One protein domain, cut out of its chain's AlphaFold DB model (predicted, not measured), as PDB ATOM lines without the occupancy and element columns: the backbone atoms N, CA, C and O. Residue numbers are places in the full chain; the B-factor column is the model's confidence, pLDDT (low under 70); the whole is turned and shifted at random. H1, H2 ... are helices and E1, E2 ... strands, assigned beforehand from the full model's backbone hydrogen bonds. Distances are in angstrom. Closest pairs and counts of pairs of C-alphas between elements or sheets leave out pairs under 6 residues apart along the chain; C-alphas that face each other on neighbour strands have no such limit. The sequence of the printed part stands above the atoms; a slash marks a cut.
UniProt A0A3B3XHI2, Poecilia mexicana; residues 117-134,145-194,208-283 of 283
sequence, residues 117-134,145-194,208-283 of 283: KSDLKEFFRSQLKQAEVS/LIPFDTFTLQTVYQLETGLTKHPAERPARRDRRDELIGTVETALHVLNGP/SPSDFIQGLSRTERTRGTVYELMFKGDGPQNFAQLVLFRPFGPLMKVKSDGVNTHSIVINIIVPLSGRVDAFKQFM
ATOM      1  N   LYS A 117     -12.663  36.230 -19.694       71.88
ATOM      2  CA  LYS A 117     -11.515  36.748 -18.918       71.88
ATOM      3  C   LYS A 117     -10.845  35.664 -18.054       71.88
ATOM      4  O   LYS A 117      -9.684  35.825 -17.682       71.88
ATOM      5  N   SER A 118     -11.572  34.600 -17.706       76.44
ATOM      6  CA  SER A 118     -11.050  33.398 -17.047       76.44
ATOM      7  C   SER A 118     -10.129  32.595 -17.962       76.44
ATOM      8  O   SER A 118      -9.013  32.296 -17.541       76.44
ATOM      9  N   ASP A 119     -10.531  32.348 -19.210       80.44
ATOM     10  CA  ASP A 119      -9.758  31.545 -20.172       80.44
ATOM     11  C   ASP A 119      -8.403  32.191 -20.476       80.44
ATOM     12  O   ASP A 119      -7.374  31.521 -20.522       80.44
ATOM     13  N   LEU A 120      -8.362  33.525 -20.586       82.44
ATOM     14  CA  LEU A 120      -7.106  34.260 -20.784       82.44
ATOM     15  C   LEU A 120      -6.164  34.142 -19.581       82.44
ATOM     16  O   LEU A 120      -4.954  33.973 -19.739       82.44
ATOM     17  N   LYS A 121      -6.701  34.221 -18.358       81.94
ATOM     18  CA  LYS A 121      -5.899  34.044 -17.138       81.94
ATOM     19  C   LYS A 121      -5.353  32.624 -17.040       81.94
ATOM     20  O   LYS A 121      -4.225  32.439 -16.584       81.94
ATOM     21  N   GLU A 122      -6.141  31.636 -17.442       84.31
ATOM     22  CA  GLU A 122      -5.722  30.241 -17.467       84.31
ATOM     23  C   GLU A 122      -4.651  29.989 -18.530       84.31
ATOM     24  O   GLU A 122      -3.627  29.385 -18.211       84.31
ATOM     25  N   PHE A 123      -4.799  30.572 -19.721       84.19
ATOM     26  CA  PHE A 123      -3.776  30.543 -20.766       84.19
ATOM     27  C   PHE A 123      -2.440  31.125 -20.283       84.19
ATOM     28  O   PHE A 123      -1.385  30.516 -20.456       84.19
ATOM     29  N   PHE A 124      -2.450  32.279 -19.611       83.38
ATOM     30  CA  PHE A 124      -1.205  32.836 -19.079       83.38
ATOM     31  C   PHE A 124      -0.597  31.968 -17.973       83.38
ATOM     32  O   PHE A 124       0.624  31.821 -17.904       83.38
ATOM     33  N   ARG A 125      -1.425  31.328 -17.138       82.69
ATOM     34  CA  ARG A 125      -0.949  30.355 -16.144       82.69
ATOM     35  C   ARG A 125      -0.347  29.114 -16.799       82.69
ATOM     36  O   ARG A 125       0.665  28.624 -16.303       82.69
ATOM     37  N   SER A 126      -0.923  28.607 -17.891       82.56
ATOM     38  CA  SER A 126      -0.343  27.478 -18.623       82.56
ATOM     39  C   SER A 126       0.974  27.860 -19.296       82.56
ATOM     40  O   SER A 126       1.928  27.093 -19.208       82.56
ATOM     41  N   GLN A 127       1.068  29.061 -19.879       81.94
ATOM     42  CA  GLN A 127       2.319  29.579 -20.447       81.94
ATOM     43  C   GLN A 127       3.413  29.706 -19.380       81.94
ATOM     44  O   GLN A 127       4.541  29.282 -19.605       81.94
ATOM     45  N   LEU A 128       3.075  30.203 -18.186       82.25
ATOM     46  CA  LEU A 128       4.010  30.293 -17.062       82.25
ATOM     47  C   LEU A 128       4.508  28.913 -16.612       82.25
ATOM     48  O   LEU A 128       5.694  28.755 -16.350       82.25
ATOM     49  N   LYS A 129       3.621  27.910 -16.540       80.81
ATOM     50  CA  LYS A 129       4.005  26.528 -16.197       80.81
ATOM     51  C   LYS A 129       4.924  25.898 -17.242       80.81
ATOM     52  O   LYS A 129       5.766  25.085 -16.887       80.81
ATOM     53  N   GLN A 130       4.738  26.240 -18.514       75.50
ATOM     54  CA  GLN A 130       5.593  25.763 -19.598       75.50
ATOM     55  C   GLN A 130       6.929  26.505 -19.651       75.50
ATOM     56  O   GLN A 130       7.911  25.937 -20.120       75.50
ATOM     57  N   ALA A 131       6.967  27.763 -19.212       73.75
ATOM     58  CA  ALA A 131       8.175  28.568 -19.190       73.75
ATOM     59  C   ALA A 131       9.177  28.061 -18.149       73.75
ATOM     60  O   ALA A 131       8.819  27.637 -17.047       73.75
ATOM     61  N   GLU A 132      10.457  28.179 -18.491       73.44
ATOM     62  CA  GLU A 132      11.593  27.756 -17.670       73.44
ATOM     63  C   GLU A 132      11.870  28.772 -16.539       73.44
ATOM     64  O   GLU A 132      12.974  29.277 -16.359       73.44
ATOM     65  N   VAL A 133      10.816  29.145 -15.812       71.06
ATOM     66  CA  VAL A 133      10.842  30.076 -14.670       71.06
ATOM     67  C   VAL A 133      10.666  29.317 -13.357       71.06
ATOM     68  O   VAL A 133      11.205  29.695 -12.317       71.06
ATOM     69  N   SER A 134       9.868  28.247 -13.386       68.25
ATOM     70  CA  SER A 134       9.561  27.437 -12.204       68.25
ATOM     71  C   SER A 134      10.379  26.147 -12.139       68.25
ATOM     72  O   SER A 134      10.770  25.751 -11.041       68.25
ATOM     73  N   LEU A 145      20.768  27.105 -25.719       84.62
ATOM     74  CA  LEU A 145      20.862  27.911 -24.511       84.62
ATOM     75  C   LEU A 145      20.634  29.394 -24.825       84.62
ATOM     76  O   LEU A 145      21.343  29.997 -25.630       84.62
ATOM     77  N   ILE A 146      19.665  29.994 -24.138       86.19
ATOM     78  CA  ILE A 146      19.373  31.423 -24.245       86.19
ATOM     79  C   ILE A 146      20.058  32.140 -23.075       86.19
ATOM     80  O   ILE A 146      19.729  31.854 -21.919       86.19
ATOM     81  N   PRO A 147      20.997  33.064 -23.339       87.69
ATOM     82  CA  PRO A 147      21.696  33.784 -22.286       87.69
ATOM     83  C   PRO A 147      20.786  34.793 -21.573       87.69
ATOM     84  O   PRO A 147      19.763  35.235 -22.102       87.69
ATOM     85  N   PHE A 148      21.188  35.180 -20.364       89.38
ATOM     86  CA  PHE A 148      20.568  36.278 -19.629       89.38
ATOM     87  C   PHE A 148      21.259  37.599 -19.960       89.38
ATOM     88  O   PHE A 148      22.478  37.713 -19.843       89.38
ATOM     89  N   ASP A 149      20.467  38.615 -20.275       90.56
ATOM     90  CA  ASP A 149      20.937  39.994 -20.360       90.56
ATOM     91  C   ASP A 149      20.790  40.665 -18.997       90.56
ATOM     92  O   ASP A 149      19.747  40.557 -18.351       90.56
ATOM     93  N   THR A 150      21.809  41.404 -18.567       92.12
ATOM     94  CA  THR A 150      21.752  42.164 -17.309       92.12
ATOM     95  C   THR A 150      21.383  43.609 -17.598       92.12
ATOM     96  O   THR A 150      21.804  44.177 -18.600       92.12
ATOM     97  N   PHE A 151      20.628  44.256 -16.723       92.50
ATOM     98  CA  PHE A 151      20.326  45.674 -16.840       92.50
ATOM     99  C   PHE A 151      20.274  46.368 -15.484       92.50
ATOM    100  O   PHE A 151      19.965  45.782 -14.450       92.50
ATOM    101  N   THR A 152      20.572  47.657 -15.515       91.81
ATOM    102  CA  THR A 152      20.351  48.616 -14.435       91.81
ATOM    103  C   THR A 152      19.331  49.654 -14.913       91.81
ATOM    104  O   THR A 152      18.804  49.559 -16.022       91.81
ATOM    105  N   LEU A 153      19.051  50.689 -14.116       87.44
ATOM    106  CA  LEU A 153      18.151  51.771 -14.547       87.44
ATOM    107  C   LEU A 153      18.659  52.529 -15.784       87.44
ATOM    108  O   LEU A 153      17.869  53.143 -16.497       87.44
ATOM    109  N   GLN A 154      19.974  52.541 -16.017       86.00
ATOM    110  CA  GLN A 154      20.602  53.396 -17.032       86.00
ATOM    111  C   GLN A 154      21.283  52.609 -18.149       86.00
ATOM    112  O   GLN A 154      21.374  53.102 -19.279       86.00
ATOM    113  N   THR A 155      21.781  51.414 -17.835       88.75
ATOM    114  CA  THR A 155      22.601  50.597 -18.730       88.75
ATOM    115  C   THR A 155      22.014  49.206 -18.892       88.75
ATOM    116  O   THR A 155      21.422  48.652 -17.971       88.75
ATOM    117  N   VAL A 156      22.193  48.637 -20.074       88.88
ATOM    118  CA  VAL A 156      21.906  47.243 -20.391       88.88
ATOM    119  C   VAL A 156      23.212  46.613 -20.863       88.88
ATOM    120  O   VAL A 156      23.978  47.224 -21.604       88.88
ATOM    121  N   TYR A 157      23.460  45.401 -20.401       87.25
ATOM    122  CA  TYR A 157      24.610  44.575 -20.720       87.25
ATOM    123  C   TYR A 157      24.089  43.376 -21.502       87.25
ATOM    124  O   TYR A 157      23.442  42.493 -20.934       87.25
ATOM    125  N   GLN A 158      24.327  43.389 -22.811       83.81
ATOM    126  CA  GLN A 158      23.879  42.336 -23.716       83.81
ATOM    127  C   GLN A 158      25.047  41.429 -24.068       83.81
ATOM    128  O   GLN A 158      26.142  41.904 -24.361       83.81
ATOM    129  N   LEU A 159      24.807  40.122 -24.059       78.44
ATOM    130  CA  LEU A 159      25.829  39.146 -24.446       78.44
ATOM    131  C   LEU A 159      25.900  38.952 -25.969       78.44
ATOM    132  O   LEU A 159      26.940  38.549 -26.485       78.44
ATOM    133  N   GLU A 160      24.828  39.285 -26.698       75.44
ATOM    134  CA  GLU A 160      24.748  39.143 -28.161       75.44
ATOM    135  C   GLU A 160      25.756  40.021 -28.912       75.44
ATOM    136  O   GLU A 160      26.217  39.650 -29.991       75.44
ATOM    137  N   THR A 161      26.132  41.171 -28.346       70.56
ATOM    138  CA  THR A 161      27.114  42.067 -28.970       70.56
ATOM    139  C   THR A 161      28.548  41.551 -28.825       70.56
ATOM    140  O   THR A 161      29.448  42.060 -29.490       70.56
ATOM    141  N   GLY A 162      28.769  40.488 -28.043       69.50
ATOM    142  CA  GLY A 162      30.075  39.880 -27.812       69.50
ATOM    143  C   GLY A 162      30.969  40.705 -26.880       69.50
ATOM    144  O   GLY A 162      30.540  41.671 -26.251       69.50
ATOM    145  N   LEU A 163      32.249  40.329 -26.784       70.12
ATOM    146  CA  LEU A 163      33.263  41.031 -25.979       70.12
ATOM    147  C   LEU A 163      33.716  42.332 -26.659       70.12
ATOM    148  O   LEU A 163      34.885  42.510 -27.008       70.12
ATOM    149  N   THR A 164      32.778  43.243 -26.900       70.06
ATOM    150  CA  THR A 164      33.091  44.562 -27.448       70.06
ATOM    151  C   THR A 164      33.808  45.419 -26.412       70.06
ATOM    152  O   THR A 164      33.764  45.186 -25.203       70.06
ATOM    153  N   LYS A 165      34.466  46.478 -26.892       71.88
ATOM    154  CA  LYS A 165      35.158  47.455 -26.042       71.88
ATOM    155  C   LYS A 165      34.218  48.158 -25.044       71.88
ATOM    156  O   LYS A 165      34.692  48.672 -24.033       71.88
ATOM    157  N   HIS A 166      32.910  48.187 -25.316       74.38
ATOM    158  CA  HIS A 166      31.901  48.834 -24.477       74.38
ATOM    159  C   HIS A 166      30.730  47.882 -24.180       74.38
ATOM    160  O   HIS A 166      29.680  48.008 -24.799       74.38
ATOM    161  N   PRO A 167      30.877  46.977 -23.195       74.88
ATOM    162  CA  PRO A 167      29.816  46.040 -22.808       74.88
ATOM    163  C   PRO A 167      28.574  46.720 -22.212       74.88
ATOM    164  O   PRO A 167      27.506  46.122 -22.142       74.88
ATOM    165  N   ALA A 168      28.728  47.953 -21.715       82.44
ATOM    166  CA  ALA A 168      27.654  48.740 -21.129       82.44
ATOM    167  C   ALA A 168      27.005  49.613 -22.205       82.44
ATOM    168  O   ALA A 168      27.545  50.659 -22.580       82.44
ATOM    169  N   GLU A 169      25.828  49.213 -22.665       81.50
ATOM    170  CA  GLU A 169      25.072  49.966 -23.650       81.50
ATOM    171  C   GLU A 169      23.933  50.728 -22.985       81.50
ATOM    172  O   GLU A 169      23.327  50.294 -22.005       81.50
ATOM    173  N   ARG A 170      23.606  51.902 -23.522       79.25
ATOM    174  CA  ARG A 170      22.333  52.524 -23.167       79.25
ATOM    175  C   ARG A 170      21.249  51.809 -23.963       79.25
ATOM    176  O   ARG A 170      21.432  51.666 -25.168       79.25
ATOM    177  N   PRO A 171      20.110  51.442 -23.358       72.69
ATOM    178  CA  PRO A 171      19.036  50.747 -24.064       72.69
ATOM    179  C   PRO A 171      18.667  51.500 -25.355       72.69
ATOM    180  O   PRO A 171      18.164  52.619 -25.308       72.69
ATOM    181  N   ALA A 172      19.018  50.961 -26.524       66.25
ATOM    182  CA  ALA A 172      19.049  51.759 -27.755       66.25
ATOM    183  C   ALA A 172      17.644  52.149 -28.242       66.25
ATOM    184  O   ALA A 172      17.443  53.233 -28.788       66.25
ATOM    185  N   ARG A 173      16.656  51.279 -28.005       80.44
ATOM    186  CA  ARG A 173      15.265  51.468 -28.427       80.44
ATOM    187  C   ARG A 173      14.423  52.036 -27.291       80.44
ATOM    188  O   ARG A 173      14.476  51.525 -26.173       80.44
ATOM    189  N   ARG A 174      13.616  53.055 -27.599       84.19
ATOM    190  CA  ARG A 174      12.678  53.674 -26.650       84.19
ATOM    191  C   ARG A 174      11.717  52.642 -26.057       84.19
ATOM    192  O   ARG A 174      11.607  52.570 -24.844       84.19
ATOM    193  N   ASP A 175      11.162  51.763 -26.886       85.69
ATOM    194  CA  ASP A 175      10.219  50.730 -26.434       85.69
ATOM    195  C   ASP A 175      10.837  49.795 -25.386       85.69
ATOM    196  O   ASP A 175      10.202  49.453 -24.392       85.69
ATOM    197  N   ARG A 176      12.115  49.426 -25.565       86.12
ATOM    198  CA  ARG A 176      12.835  48.583 -24.601       86.12
ATOM    199  C   ARG A 176      13.115  49.333 -23.299       86.12
ATOM    200  O   ARG A 176      13.070  48.719 -22.241       86.12
ATOM    201  N   ARG A 177      13.384  50.643 -23.352       87.38
ATOM    202  CA  ARG A 177      13.513  51.471 -22.136       87.38
ATOM    203  C   ARG A 177      12.220  51.497 -21.352       87.38
ATOM    204  O   ARG A 177      12.234  51.198 -20.165       87.38
ATOM    205  N   ASP A 178      11.136  51.834 -22.036       89.94
ATOM    206  CA  ASP A 178       9.822  51.991 -21.427       89.94
ATOM    207  C   ASP A 178       9.345  50.647 -20.847       89.94
ATOM    208  O   ASP A 178       8.776  50.602 -19.759       89.94
ATOM    209  N   GLU A 179       9.677  49.527 -21.500       90.25
ATOM    210  CA  GLU A 179       9.456  48.181 -20.966       90.25
ATOM    211  C   GLU A 179      10.239  47.902 -19.674       90.25
ATOM    212  O   GLU A 179       9.650  47.425 -18.700       90.25
ATOM    213  N   LEU A 180      11.550  48.168 -19.641       91.25
ATOM    214  CA  LEU A 180      12.372  47.913 -18.453       91.25
ATOM    215  C   LEU A 180      11.945  48.805 -17.281       91.25
ATOM    216  O   LEU A 180      11.812  48.321 -16.159       91.25
ATOM    217  N   ILE A 181      11.661  50.081 -17.552       91.81
ATOM    218  CA  ILE A 181      11.149  51.028 -16.556       91.81
ATOM    219  C   ILE A 181       9.796  50.547 -16.024       91.81
ATOM    220  O   ILE A 181       9.649  50.381 -14.816       91.81
ATOM    221  N   GLY A 182       8.850  50.212 -16.905       92.00
ATOM    222  CA  GLY A 182       7.539  49.702 -16.500       92.00
ATOM    223  C   GLY A 182       7.621  48.393 -15.709       92.00
ATOM    224  O   GLY A 182       6.812  48.145 -14.813       92.00
ATOM    225  N   THR A 183       8.631  47.563 -15.982       93.50
ATOM    226  CA  THR A 183       8.904  46.338 -15.217       93.50
ATOM    227  C   THR A 183       9.356  46.661 -13.793       93.50
ATOM    228  O   THR A 183       8.823  46.086 -12.842       93.50
ATOM    229  N   VAL A 184      10.276  47.617 -13.626       93.75
ATOM    230  CA  VAL A 184      10.729  48.085 -12.304       93.75
ATOM    231  C   VAL A 184       9.593  48.774 -11.542       93.75
ATOM    232  O   VAL A 184       9.407  48.518 -10.357       93.75
ATOM    233  N   GLU A 185       8.774  49.590 -12.202       93.44
ATOM    234  CA  GLU A 185       7.609  50.232 -11.579       93.44
ATOM    235  C   GLU A 185       6.573  49.207 -11.102       93.44
ATOM    236  O   GLU A 185       6.099  49.274  -9.965       93.44
ATOM    237  N   THR A 186       6.273  48.207 -11.935       92.50
ATOM    238  CA  THR A 186       5.378  47.102 -11.563       92.50
ATOM    239  C   THR A 186       5.943  46.332 -10.371       92.50
ATOM    240  O   THR A 186       5.203  45.976  -9.454       92.50
ATOM    241  N   ALA A 187       7.258  46.111 -10.341       92.31
ATOM    242  CA  ALA A 187       7.932  45.461  -9.226       92.31
ATOM    243  C   ALA A 187       7.798  46.248  -7.921       92.31
ATOM    244  O   ALA A 187       7.429  45.677  -6.896       92.31
ATOM    245  N   LEU A 188       8.017  47.563  -7.964       91.75
ATOM    246  CA  LEU A 188       7.836  48.440  -6.808       91.75
ATOM    247  C   LEU A 188       6.387  48.430  -6.319       91.75
ATOM    248  O   LEU A 188       6.151  48.343  -5.116       91.75
ATOM    249  N   HIS A 189       5.411  48.438  -7.231       90.81
ATOM    250  CA  HIS A 189       4.001  48.304  -6.868       90.81
ATOM    251  C   HIS A 189       3.705  46.949  -6.206       90.81
ATOM    252  O   HIS A 189       2.927  46.875  -5.258       90.81
ATOM    253  N   VAL A 190       4.329  45.864  -6.670       89.62
ATOM    254  CA  VAL A 190       4.170  44.526  -6.081       89.62
ATOM    255  C   VAL A 190       4.817  44.422  -4.698       89.62
ATOM    256  O   VAL A 190       4.230  43.803  -3.811       89.62
ATOM    257  N   LEU A 191       5.999  45.010  -4.504       87.44
ATOM    258  CA  LEU A 191       6.715  44.997  -3.225       87.44
ATOM    259  C   LEU A 191       6.026  45.889  -2.181       87.44
ATOM    260  O   LEU A 191       5.850  45.490  -1.027       87.44
ATOM    261  N   ASN A 192       5.576  47.075  -2.594       89.19
ATOM    262  CA  ASN A 192       4.913  48.036  -1.714       89.19
ATOM    263  C   ASN A 192       3.410  47.747  -1.532       89.19
ATOM    264  O   ASN A 192       2.817  48.191  -0.550       89.19
ATOM    265  N   GLY A 193       2.788  46.987  -2.437       82.75
ATOM    266  CA  GLY A 193       1.360  46.663  -2.402       82.75
ATOM    267  C   GLY A 193       0.955  45.776  -1.215       82.75
ATOM    268  O   GLY A 193       1.801  45.112  -0.618       82.75
ATOM    269  N   PRO A 194      -0.334  45.737  -0.836       71.81
ATOM    270  CA  PRO A 194      -0.808  44.946   0.299       71.81
ATOM    271  C   PRO A 194      -0.618  43.446   0.019       71.81
ATOM    272  O   PRO A 194      -1.130  42.915  -0.964       71.81
ATOM    273  N   SER A 208      12.009  52.054  -3.019       91.00
ATOM    274  CA  SER A 208      12.139  53.148  -3.983       91.00
ATOM    275  C   SER A 208      12.885  52.662  -5.236       91.00
ATOM    276  O   SER A 208      13.645  51.695  -5.147       91.00
ATOM    277  N   PRO A 209      12.769  53.336  -6.400       90.81
ATOM    278  CA  PRO A 209      13.627  53.049  -7.552       90.81
ATOM    279  C   PRO A 209      15.127  53.078  -7.226       90.81
ATOM    280  O   PRO A 209      15.901  52.356  -7.841       90.81
ATOM    281  N   SER A 210      15.547  53.867  -6.231       90.19
ATOM    282  CA  SER A 210      16.939  53.915  -5.759       90.19
ATOM    283  C   SER A 210      17.416  52.631  -5.076       90.19
ATOM    284  O   SER A 210      18.619  52.423  -4.955       90.19
ATOM    285  N   ASP A 211      16.493  51.794  -4.598       91.31
ATOM    286  CA  ASP A 211      16.823  50.501  -3.996       91.31
ATOM    287  C   ASP A 211      17.053  49.418  -5.056       91.31
ATOM    288  O   ASP A 211      17.521  48.333  -4.717       91.31
ATOM    289  N   PHE A 212      16.729  49.676  -6.326       93.88
ATOM    290  CA  PHE A 212      16.985  48.732  -7.405       93.88
ATOM    291  C   PHE A 212      18.484  48.637  -7.697       93.88
ATOM    292  O   PHE A 212      19.144  49.644  -7.958       93.88
ATOM    293  N   ILE A 213      19.013  47.415  -7.669       92.50
ATOM    294  CA  ILE A 213      20.438  47.145  -7.883       92.50
ATOM    295  C   ILE A 213      20.659  46.712  -9.328       92.50
ATOM    296  O   ILE A 213      21.380  47.368 -10.080       92.50
ATOM    297  N   GLN A 214      20.028  45.606  -9.712       93.69
ATOM    298  CA  GLN A 214      20.162  45.019 -11.036       93.69
ATOM    299  C   GLN A 214      18.947  44.164 -11.378       93.69
ATOM    300  O   GLN A 214      18.256  43.645 -10.496       93.69
ATOM    301  N   GLY A 215      18.726  43.993 -12.674       94.75
ATOM    302  CA  GLY A 215      17.759  43.071 -13.232       94.75
ATOM    303  C   GLY A 215      18.422  42.147 -14.240       94.75
ATOM    304  O   GLY A 215      19.313  42.558 -14.979       94.75
ATOM    305  N   LEU A 216      17.980  40.901 -14.280       93.94
ATOM    306  CA  LEU A 216      18.285  39.949 -15.336       93.94
ATOM    307  C   LEU A 216      17.044  39.804 -16.207       93.94
ATOM    308  O   LEU A 216      15.925  39.739 -15.699       93.94
ATOM    309  N   SER A 217      17.233  39.771 -17.520       92.38
ATOM    310  CA  SER A 217      16.164  39.531 -18.478       92.38
ATOM    311  C   SER A 217      16.537  38.411 -19.431       92.38
ATOM    312  O   SER A 217      17.645  38.389 -19.962       92.38
ATOM    313  N   ARG A 218      15.597  37.503 -19.680       90.81
ATOM    314  CA  ARG A 218      15.740  36.438 -20.675       90.81
ATOM    315  C   ARG A 218      14.502  36.406 -21.548       90.81
ATOM    316  O   ARG A 218      13.387  36.406 -21.033       90.81
ATOM    317  N   THR A 219      14.698  36.392 -22.862       89.25
ATOM    318  CA  THR A 219      13.597  36.436 -23.830       89.25
ATOM    319  C   THR A 219      13.497  35.115 -24.576       89.25
ATOM    320  O   THR A 219      14.304  34.827 -25.456       89.25
ATOM    321  N   GLU A 220      12.475  34.326 -24.262       87.38
ATOM    322  CA  GLU A 220      12.110  33.126 -25.012       87.38
ATOM    323  C   GLU A 220      11.103  33.512 -26.098       87.38
ATOM    324  O   GLU A 220       9.970  33.894 -25.804       87.38
ATOM    325  N   ARG A 221      11.488  33.388 -27.375       84.38
ATOM    326  CA  ARG A 221      10.660  33.831 -28.518       84.38
ATOM    327  C   ARG A 221       9.259  33.217 -28.548       84.38
ATOM    328  O   ARG A 221       8.344  33.827 -29.086       84.38
ATOM    329  N   THR A 222       9.096  32.018 -27.998       81.50
ATOM    330  CA  THR A 222       7.833  31.272 -28.011       81.50
ATOM    331  C   THR A 222       6.998  31.444 -26.748       81.50
ATOM    332  O   THR A 222       5.799  31.196 -26.808       81.50
ATOM    333  N   ARG A 223       7.592  31.858 -25.621       82.88
ATOM    334  CA  ARG A 223       6.917  31.866 -24.309       82.88
ATOM    335  C   ARG A 223       6.794  33.254 -23.690       82.88
ATOM    336  O   ARG A 223       5.803  33.529 -23.016       82.88
ATOM    337  N   GLY A 224       7.768  34.130 -23.929       88.56
ATOM    338  CA  GLY A 224       7.793  35.488 -23.394       88.56
ATOM    339  C   GLY A 224       9.110  35.852 -22.715       88.56
ATOM    340  O   GLY A 224      10.144  35.214 -22.916       88.56
ATOM    341  N   THR A 225       9.068  36.910 -21.914       91.56
ATOM    342  CA  THR A 225      10.223  37.474 -21.218       91.56
ATOM    343  C   THR A 225      10.155  37.224 -19.719       91.56
ATOM    344  O   THR A 225       9.150  37.478 -19.055       91.56
ATOM    345  N   VAL A 226      11.257  36.729 -19.170       92.62
ATOM    346  CA  VAL A 226      11.464  36.563 -17.731       92.62
ATOM    347  C   VAL A 226      12.297  37.736 -17.245       92.62
ATOM    348  O   VAL A 226      13.307  38.061 -17.868       92.62
ATOM    349  N   TYR A 227      11.883  38.346 -16.140       94.38
ATOM    350  CA  TYR A 227      12.629  39.391 -15.453       94.38
ATOM    351  C   TYR A 227      12.865  38.982 -14.011       94.38
ATOM    352  O   TYR A 227      11.924  38.745 -13.259       94.38
ATOM    353  N   GLU A 228      14.122  38.948 -13.611       94.62
ATOM    354  CA  GLU A 228      14.522  38.721 -12.234       94.62
ATOM    355  C   GLU A 228      15.155  40.000 -11.711       94.62
ATOM    356  O   GLU A 228      16.138  40.486 -12.257       94.62
ATOM    357  N   LEU A 229      14.557  40.586 -10.685       95.12
ATOM    358  CA  LEU A 229      14.926  41.898 -10.176       95.12
ATOM    359  C   LEU A 229      15.449  41.760  -8.757       95.12
ATOM    360  O   LEU A 229      14.823  41.100  -7.927       95.12
ATOM    361  N   MET A 230      16.555  42.439  -8.471       93.88
ATOM    362  CA  MET A 230      17.120  42.514  -7.133       93.88
ATOM    363  C   MET A 230      17.030  43.931  -6.580       93.88
ATOM    364  O   MET A 230      17.505  44.898  -7.184       93.88
ATOM    365  N   PHE A 231      16.451  44.028  -5.390       92.81
ATOM    366  CA  PHE A 231      16.327  45.254  -4.618       92.81
ATOM    367  C   PHE A 231      17.111  45.144  -3.315       92.81
ATOM    368  O   PHE A 231      17.229  44.077  -2.714       92.81
ATOM    369  N   LYS A 232      17.626  46.275  -2.850       91.56
ATOM    370  CA  LYS A 232      18.296  46.403  -1.562       91.56
ATOM    371  C   LYS A 232      17.285  46.263  -0.423       91.56
ATOM    372  O   LYS A 232      16.350  47.052  -0.323       91.56
ATOM    373  N   GLY A 233      17.499  45.289   0.454       85.62
ATOM    374  CA  GLY A 233      16.716  45.083   1.671       85.62
ATOM    375  C   GLY A 233      17.247  45.884   2.861       85.62
ATOM    376  O   GLY A 233      18.134  46.732   2.726       85.62
ATOM    377  N   ASP A 234      16.676  45.637   4.044       81.62
ATOM    378  CA  ASP A 234      16.911  46.396   5.293       81.62
ATOM    379  C   ASP A 234      18.364  46.416   5.771       81.62
ATOM    380  O   ASP A 234      18.802  47.385   6.386       81.62
ATOM    381  N   GLY A 235      19.119  45.366   5.456       81.25
ATOM    382  CA  GLY A 235      20.531  45.234   5.799       81.25
ATOM    383  C   GLY A 235      21.434  45.270   4.565       81.25
ATOM    384  O   GLY A 235      20.962  45.064   3.449       81.25
ATOM    385  N   PRO A 236      22.751  45.470   4.744       79.69
ATOM    386  CA  PRO A 236      23.712  45.460   3.639       79.69
ATOM    387  C   PRO A 236      23.792  44.108   2.910       79.69
ATOM    388  O   PRO A 236      24.186  44.079   1.752       79.69
ATOM    389  N   GLN A 237      23.416  43.013   3.578       82.94
ATOM    390  CA  GLN A 237      23.432  41.647   3.036       82.94
ATOM    391  C   GLN A 237      22.022  41.048   2.908       82.94
ATOM    392  O   GLN A 237      21.864  39.849   2.680       82.94
ATOM    393  N   ASN A 238      20.986  41.878   3.044       88.31
ATOM    394  CA  ASN A 238      19.608  41.475   2.807       88.31
ATOM    395  C   ASN A 238      19.150  42.091   1.490       88.31
ATOM    396  O   ASN A 238      19.253  43.301   1.298       88.31
ATOM    397  N   PHE A 239      18.603  41.267   0.611       89.81
ATOM    398  CA  PHE A 239      18.097  41.660  -0.693       89.81
ATOM    399  C   PHE A 239      16.670  41.144  -0.861       89.81
ATOM    400  O   PHE A 239      16.291  40.134  -0.278       89.81
ATOM    401  N   ALA A 240      15.861  41.844  -1.644       90.25
ATOM    402  CA  ALA A 240      14.562  41.356  -2.081       90.25
ATOM    403  C   ALA A 240      14.671  40.966  -3.553       90.25
ATOM    404  O   ALA A 240      15.012  41.797  -4.397       90.25
ATOM    405  N   GLN A 241      14.397  39.702  -3.847       91.88
ATOM    406  CA  GLN A 241      14.408  39.148  -5.190       91.88
ATOM    407  C   GLN A 241      12.965  38.999  -5.668       91.88
ATOM    408  O   GLN A 241      12.128  38.379  -5.007       91.88
ATOM    409  N   LEU A 242      12.662  39.574  -6.827       92.75
ATOM    410  CA  LEU A 242      11.347  39.495  -7.444       92.75
ATOM    411  C   LEU A 242      11.472  38.923  -8.850       92.75
ATOM    412  O   LEU A 242      12.173  39.480  -9.689       92.75
ATOM    413  N   VAL A 243      10.735  37.849  -9.120       93.19
ATOM    414  CA  VAL A 243      10.652  37.258 -10.456       93.19
ATOM    415  C   VAL A 243       9.314  37.630 -11.075       93.19
ATOM    416  O   VAL A 243       8.246  37.257 -10.572       93.19
ATOM    417  N   LEU A 244       9.381  38.371 -12.174       92.88
ATOM    418  CA  LEU A 244       8.258  38.741 -13.017       92.88
ATOM    419  C   LEU A 244       8.342  37.986 -14.343       92.88
ATOM    420  O   LEU A 244       9.417  37.766 -14.894       92.88
ATOM    421  N   PHE A 245       7.188  37.618 -14.877       92.06
ATOM    422  CA  PHE A 245       7.081  36.991 -16.184       92.06
ATOM    423  C   PHE A 245       6.104  37.780 -17.039       92.06
ATOM    424  O   PHE A 245       4.972  38.040 -16.631       92.06
ATOM    425  N   ARG A 246       6.549  38.173 -18.226       91.25
ATOM    426  CA  ARG A 246       5.718  38.787 -19.251       91.25
ATOM    427  C   ARG A 246       5.526  37.758 -20.366       91.25
ATOM    428  O   ARG A 246       6.439  37.545 -21.160       91.25
ATOM    429  N   PRO A 247       4.345  37.126 -20.457       87.19
ATOM    430  CA  PRO A 247       3.955  36.420 -21.671       87.19
ATOM    431  C   PRO A 247       3.707  37.446 -22.795       87.19
ATOM    432  O   PRO A 247       4.086  38.612 -22.697       87.19
ATOM    433  N   PHE A 248       2.987  37.069 -23.849       82.38
ATOM    434  CA  PHE A 248       2.504  38.002 -24.882       82.38
ATOM    435  C   PHE A 248       1.384  38.945 -24.382       82.38
ATOM    436  O   PHE A 248       0.394  39.180 -25.068       82.38
ATOM    437  N   GLY A 249       1.499  39.444 -23.151       83.44
ATOM    438  CA  GLY A 249       0.463  40.173 -22.433       83.44
ATOM    439  C   GLY A 249       1.009  40.933 -21.215       83.44
ATOM    440  O   GLY A 249       2.164  41.365 -21.217       83.44
ATOM    441  N   PRO A 250       0.187  41.153 -20.173       87.19
ATOM    442  CA  PRO A 250       0.598  41.928 -19.005       87.19
ATOM    443  C   PRO A 250       1.664  41.203 -18.169       87.19
ATOM    444  O   PRO A 250       1.713  39.975 -18.132       87.19
ATOM    445  N   LEU A 251       2.489  41.976 -17.456       89.44
ATOM    446  CA  LEU A 251       3.467  41.453 -16.497       89.44
ATOM    447  C   LEU A 251       2.760  40.734 -15.343       89.44
ATOM    448  O   LEU A 251       1.812  41.255 -14.755       89.44
ATOM    449  N   MET A 252       3.257  39.553 -14.994       88.56
ATOM    450  CA  MET A 252       2.738  38.725 -13.912       88.56
ATOM    451  C   MET A 252       3.801  38.508 -12.841       88.56
ATOM    452  O   MET A 252       4.958  38.219 -13.144       88.56
ATOM    453  N   LYS A 253       3.391  38.595 -11.573       89.50
ATOM    454  CA  LYS A 253       4.225  38.200 -10.434       89.50
ATOM    455  C   LYS A 253       4.343  36.678 -10.387       89.50
ATOM    456  O   LYS A 253       3.316  36.003 -10.327       89.50
ATOM    457  N   VAL A 254       5.570  36.159 -10.356       85.75
ATOM    458  CA  VAL A 254       5.832  34.718 -10.207       85.75
ATOM    459  C   VAL A 254       6.316  34.391  -8.799       85.75
ATOM    460  O   VAL A 254       5.688  33.587  -8.117       85.75
ATOM    461  N   LYS A 255       7.403  35.027  -8.348       86.94
ATOM    462  CA  LYS A 255       8.027  34.789  -7.031       86.94
ATOM    463  C   LYS A 255       8.494  36.098  -6.408       86.94
ATOM    464  O   LYS A 255       8.740  37.062  -7.129       86.94
ATOM    465  N   SER A 256       8.555  36.142  -5.081       88.69
ATOM    466  CA  SER A 256       8.903  37.336  -4.308       88.69
ATOM    467  C   SER A 256       9.477  36.916  -2.971       88.69
ATOM    468  O   SER A 256       8.719  36.716  -2.024       88.69
ATOM    469  N   ASP A 257      10.799  36.834  -2.907       86.44
ATOM    470  CA  ASP A 257      11.511  36.245  -1.780       86.44
ATOM    471  C   ASP A 257      12.538  37.236  -1.213       86.44
ATOM    472  O   ASP A 257      13.136  38.038  -1.932       86.44
ATOM    473  N   GLY A 258      12.726  37.202   0.107       85.69
ATOM    474  CA  GLY A 258      13.810  37.916   0.778       85.69
ATOM    475  C   GLY A 258      15.046  37.026   0.837       85.69
ATOM    476  O   GLY A 258      15.017  35.982   1.484       85.69
ATOM    477  N   VAL A 259      16.128  37.433   0.181       85.06
ATOM    478  CA  VAL A 259      17.391  36.695   0.121       85.06
ATOM    479  C   VAL A 259      18.384  37.304   1.101       85.06
ATOM    480  O   VAL A 259      18.706  38.489   1.031       85.06
ATOM    481  N   ASN A 260      18.896  36.481   2.012       85.06
ATOM    482  CA  ASN A 260      19.978  36.853   2.914       85.06
ATOM    483  C   ASN A 260      21.294  36.239   2.411       85.06
ATOM    484  O   ASN A 260      21.384  35.028   2.232       85.06
ATOM    485  N   THR A 261      22.308  37.076   2.192       84.25
ATOM    486  CA  THR A 261      23.621  36.668   1.654       84.25
ATOM    487  C   THR A 261      24.644  36.272   2.715       84.25
ATOM    488  O   THR A 261      25.700  35.767   2.344       84.25
ATOM    489  N   HIS A 262      24.344  36.417   4.013       82.62
ATOM    490  CA  HIS A 262      25.290  36.133   5.104       82.62
ATOM    491  C   HIS A 262      25.918  34.725   5.049       82.62
ATOM    492  O   HIS A 262      27.053  34.550   5.484       82.62
ATOM    493  N   SER A 263      25.204  33.725   4.521       81.12
ATOM    494  CA  SER A 263      25.650  32.325   4.458       81.12
ATOM    495  C   SER A 263      25.759  31.764   3.034       81.12
ATOM    496  O   SER A 263      25.841  30.547   2.864       81.12
ATOM    497  N   ILE A 264      25.739  32.616   2.004       86.06
ATOM    498  CA  ILE A 264      25.802  32.164   0.607       86.06
ATOM    499  C   ILE A 264      27.264  32.006   0.183       86.06
ATOM    500  O   ILE A 264      28.040  32.959   0.200       86.06
ATOM    501  N   VAL A 265      27.634  30.794  -0.231       86.00
ATOM    502  CA  VAL A 265      28.956  30.505  -0.798       86.00
ATOM    503  C   VAL A 265      28.980  30.945  -2.260       86.00
ATOM    504  O   VAL A 265      28.162  30.493  -3.061       86.00
ATOM    505  N   ILE A 266      29.926  31.815  -2.614       83.62
ATOM    506  CA  ILE A 266      30.107  32.304  -3.984       83.62
ATOM    507  C   ILE A 266      31.257  31.534  -4.634       83.62
ATOM    508  O   ILE A 266      32.414  31.691  -4.251       83.62
ATOM    509  N   ASN A 267      30.940  30.724  -5.643       85.56
ATOM    510  CA  ASN A 267      31.939  30.028  -6.451       85.56
ATOM    511  C   ASN A 267      32.279  30.877  -7.679       85.56
ATOM    512  O   ASN A 267      31.426  31.095  -8.539       85.56
ATOM    513  N   ILE A 268      33.522  31.347  -7.771       78.81
ATOM    514  CA  ILE A 268      33.993  32.159  -8.898       78.81
ATOM    515  C   ILE A 268      34.855  31.279  -9.806       78.81
ATOM    516  O   ILE A 268      35.906  30.791  -9.391       78.81
ATOM    517  N   ILE A 269      34.422  31.087 -11.053       79.19
ATOM    518  CA  ILE A 269      35.194  30.378 -12.078       79.19
ATOM    519  C   ILE A 269      35.912  31.424 -12.925       79.19
ATOM    520  O   ILE A 269      35.270  32.215 -13.613       79.19
ATOM    521  N   VAL A 270      37.245  31.431 -12.879       77.31
ATOM    522  CA  VAL A 270      38.062  32.398 -13.623       77.31
ATOM    523  C   VAL A 270      39.062  31.657 -14.511       77.31
ATOM    524  O   VAL A 270      39.831  30.841 -13.997       77.31
ATOM    525  N   PRO A 271      39.115  31.940 -15.826       70.56
ATOM    526  CA  PRO A 271      40.132  31.390 -16.715       70.56
ATOM    527  C   PRO A 271      41.472  32.095 -16.469       70.56
ATOM    528  O   PRO A 271      41.868  33.040 -17.154       70.56
ATOM    529  N   LEU A 272      42.180  31.649 -15.437       74.31
ATOM    530  CA  LEU A 272      43.485  32.174 -15.060       74.31
ATOM    531  C   LEU A 272      44.543  31.436 -15.879       74.31
ATOM    532  O   LEU A 272      44.985  30.356 -15.506       74.31
ATOM    533  N   SER A 273      44.953  32.016 -17.011       77.94
ATOM    534  CA  SER A 273      46.080  31.541 -17.835       77.94
ATOM    535  C   SER A 273      47.410  31.634 -17.061       77.94
ATOM    536  O   SER A 273      48.217  32.527 -17.314       77.94
ATOM    537  N   GLY A 274      47.607  30.786 -16.049       79.19
ATOM    538  CA  GLY A 274      48.789  30.756 -15.178       79.19
ATOM    539  C   GLY A 274      48.914  31.923 -14.186       79.19
ATOM    540  O   GLY A 274      49.871  31.974 -13.426       79.19
ATOM    541  N   ARG A 275      47.959  32.863 -14.154       81.88
ATOM    542  CA  ARG A 275      48.006  34.085 -13.320       81.88
ATOM    543  C   ARG A 275      47.207  33.969 -12.020       81.88
ATOM    544  O   ARG A 275      46.520  34.909 -11.625       81.88
ATOM    545  N   VAL A 276      47.269  32.811 -11.367       83.88
ATOM    546  CA  VAL A 276      46.485  32.560 -10.148       83.88
ATOM    547  C   VAL A 276      46.928  33.466  -9.002       83.88
ATOM    548  O   VAL A 276      46.086  34.035  -8.314       83.88
ATOM    549  N   ASP A 277      48.234  33.669  -8.839       83.12
ATOM    550  CA  ASP A 277      48.768  34.445  -7.715       83.12
ATOM    551  C   ASP A 277      48.464  35.944  -7.831       83.12
ATOM    552  O   ASP A 277      48.115  36.581  -6.841       83.12
ATOM    553  N   ALA A 278      48.487  36.495  -9.048       82.56
ATOM    554  CA  ALA A 278      48.079  37.879  -9.297       82.56
ATOM    555  C   ALA A 278      46.582  38.094  -9.027       82.56
ATOM    556  O   ALA A 278      46.185  39.128  -8.497       82.56
ATOM    557  N   PHE A 279      45.743  37.109  -9.364       81.81
ATOM    558  CA  PHE A 279      44.313  37.175  -9.073       81.81
ATOM    559  C   PHE A 279      44.024  37.070  -7.571       81.81
ATOM    560  O   PHE A 279      43.212  37.835  -7.062       81.81
ATOM    561  N   LYS A 280      44.736  36.197  -6.843       81.31
ATOM    562  CA  LYS A 280      44.641  36.106  -5.376       81.31
ATOM    563  C   LYS A 280      45.002  37.412  -4.664       81.31
ATOM    564  O   LYS A 280      44.471  37.651  -3.595       81.31
ATOM    565  N   GLN A 281      45.913  38.213  -5.218       83.50
ATOM    566  CA  GLN A 281      46.262  39.529  -4.667       83.50
ATOM    567  C   GLN A 281      45.239  40.623  -5.005       83.50
ATOM    568  O   GLN A 281      45.185  41.628  -4.304       83.50
ATOM    569  N   PHE A 282      44.497  40.474  -6.105       81.06
ATOM    570  CA  PHE A 282      43.477  41.438  -6.524       81.06
ATOM    571  C   PHE A 282      42.172  41.298  -5.729       81.06
ATOM    572  O   PHE A 282      41.528  42.310  -5.453       81.06
ATOM    573  N   MET A 283      41.780  40.056  -5.431       76.88
ATOM    574  CA  MET A 283      40.617  39.728  -4.596       76.88
ATOM    575  C   MET A 283      40.829  40.153  -3.145       76.88
ATOM    576  O   MET A 283      39.840  40.639  -2.552       76.88
TER     577      MET A 283
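What this domain is: This is residues 117 to 134, 145 to 194 and 208 to 283 of the 283 residues of a protein of Poecilia mexicana (UniProt A0A3B3XHI2). A twisted sheet of five strands has the long helix H2 running slantwise over one face, making two layers, a sheet with a helix on one face; a long arm, of which residues 264 to 269 and 271 to 278 stick out, leads away from the sheet to the small helix H3. H1 only grazes the sheet with residues 124 to 128. The printed part has 144 residues, with three named helices and five named strands in the order H1 E1 H2 E2 E3 E4 E5 H3, of mixed class. The sheet's order is E1 E2 E3 E4 E5, all antiparallel, and E2 to E5 form a meander, each strand the antiparallel neighbour of the one before. The whole is elongated, spanning 61 by 36 by 28 A, and only just loose, close to compact, with a radius of gyration of the C-alphas of 17.7 A.

How they stand to each other: E3, residues 224 to 232, and E4, residues 238 to 246, are inner strands and a hairpin; N 229 and O 242 are within hydrogen-bond range at 2.8 A. E2, residues 212 to 220, forms a hairpin with E3, at 167 degrees between directions, with N 218 and O 226 at 3.0 A. E1, residues 149 to 151, is an edge strand beside E2, with N 151 and O 215 at 2.8 A. E5, residues 252 to 260, is the other edge strand and a hairpin with E4, with N 241 and O 257 at 2.8 A. H2, residues 174 to 192, is on the sheet at a height of 8.9 A, over E2, E3 and E4 and only just over E5, on which 3 of its C-alphas fall. On the local plane its line stands at 56 degrees to that of E2. The closest C-alphas of H2 and E4 are those of Ala 187 and Leu 242, 7.1 A apart. H1, residues 117 to 130, comes closest to E4 with the C-alphas of Leu 128 and Phe 245, 7.4 A apart. H3, residues 276 to 282, is not on the sheet and is apart from H1 and H2. In H1, H2 and H3 every O i to N i+4 pair is within hydrogen-bond range.

Where its parts are: H1 begins at C-alpha 117 (-11.515, 36.748, -18.918) and is 20.3 A long. H2 is 26.7 A long, E3 26.6 A, E4 26.2 A, E5 24.2 A and E2 24.0 A. H3 ends at C-alpha 282 (43.477, 41.438, -6.524).

The domain as a whole: The C-alphas farthest apart are those of Lys 117 and Asp 277, at 61.4 A. Residues 135 to 144 and 195 to 207 are not printed; the C-alphas across these cuts are 16.7 A and 15.9 A apart. The links E1 to H2 and E5 to H3 are long. Mean pLDDT of the printed part is 84.9; residues 134, 162 and 172 are under 70.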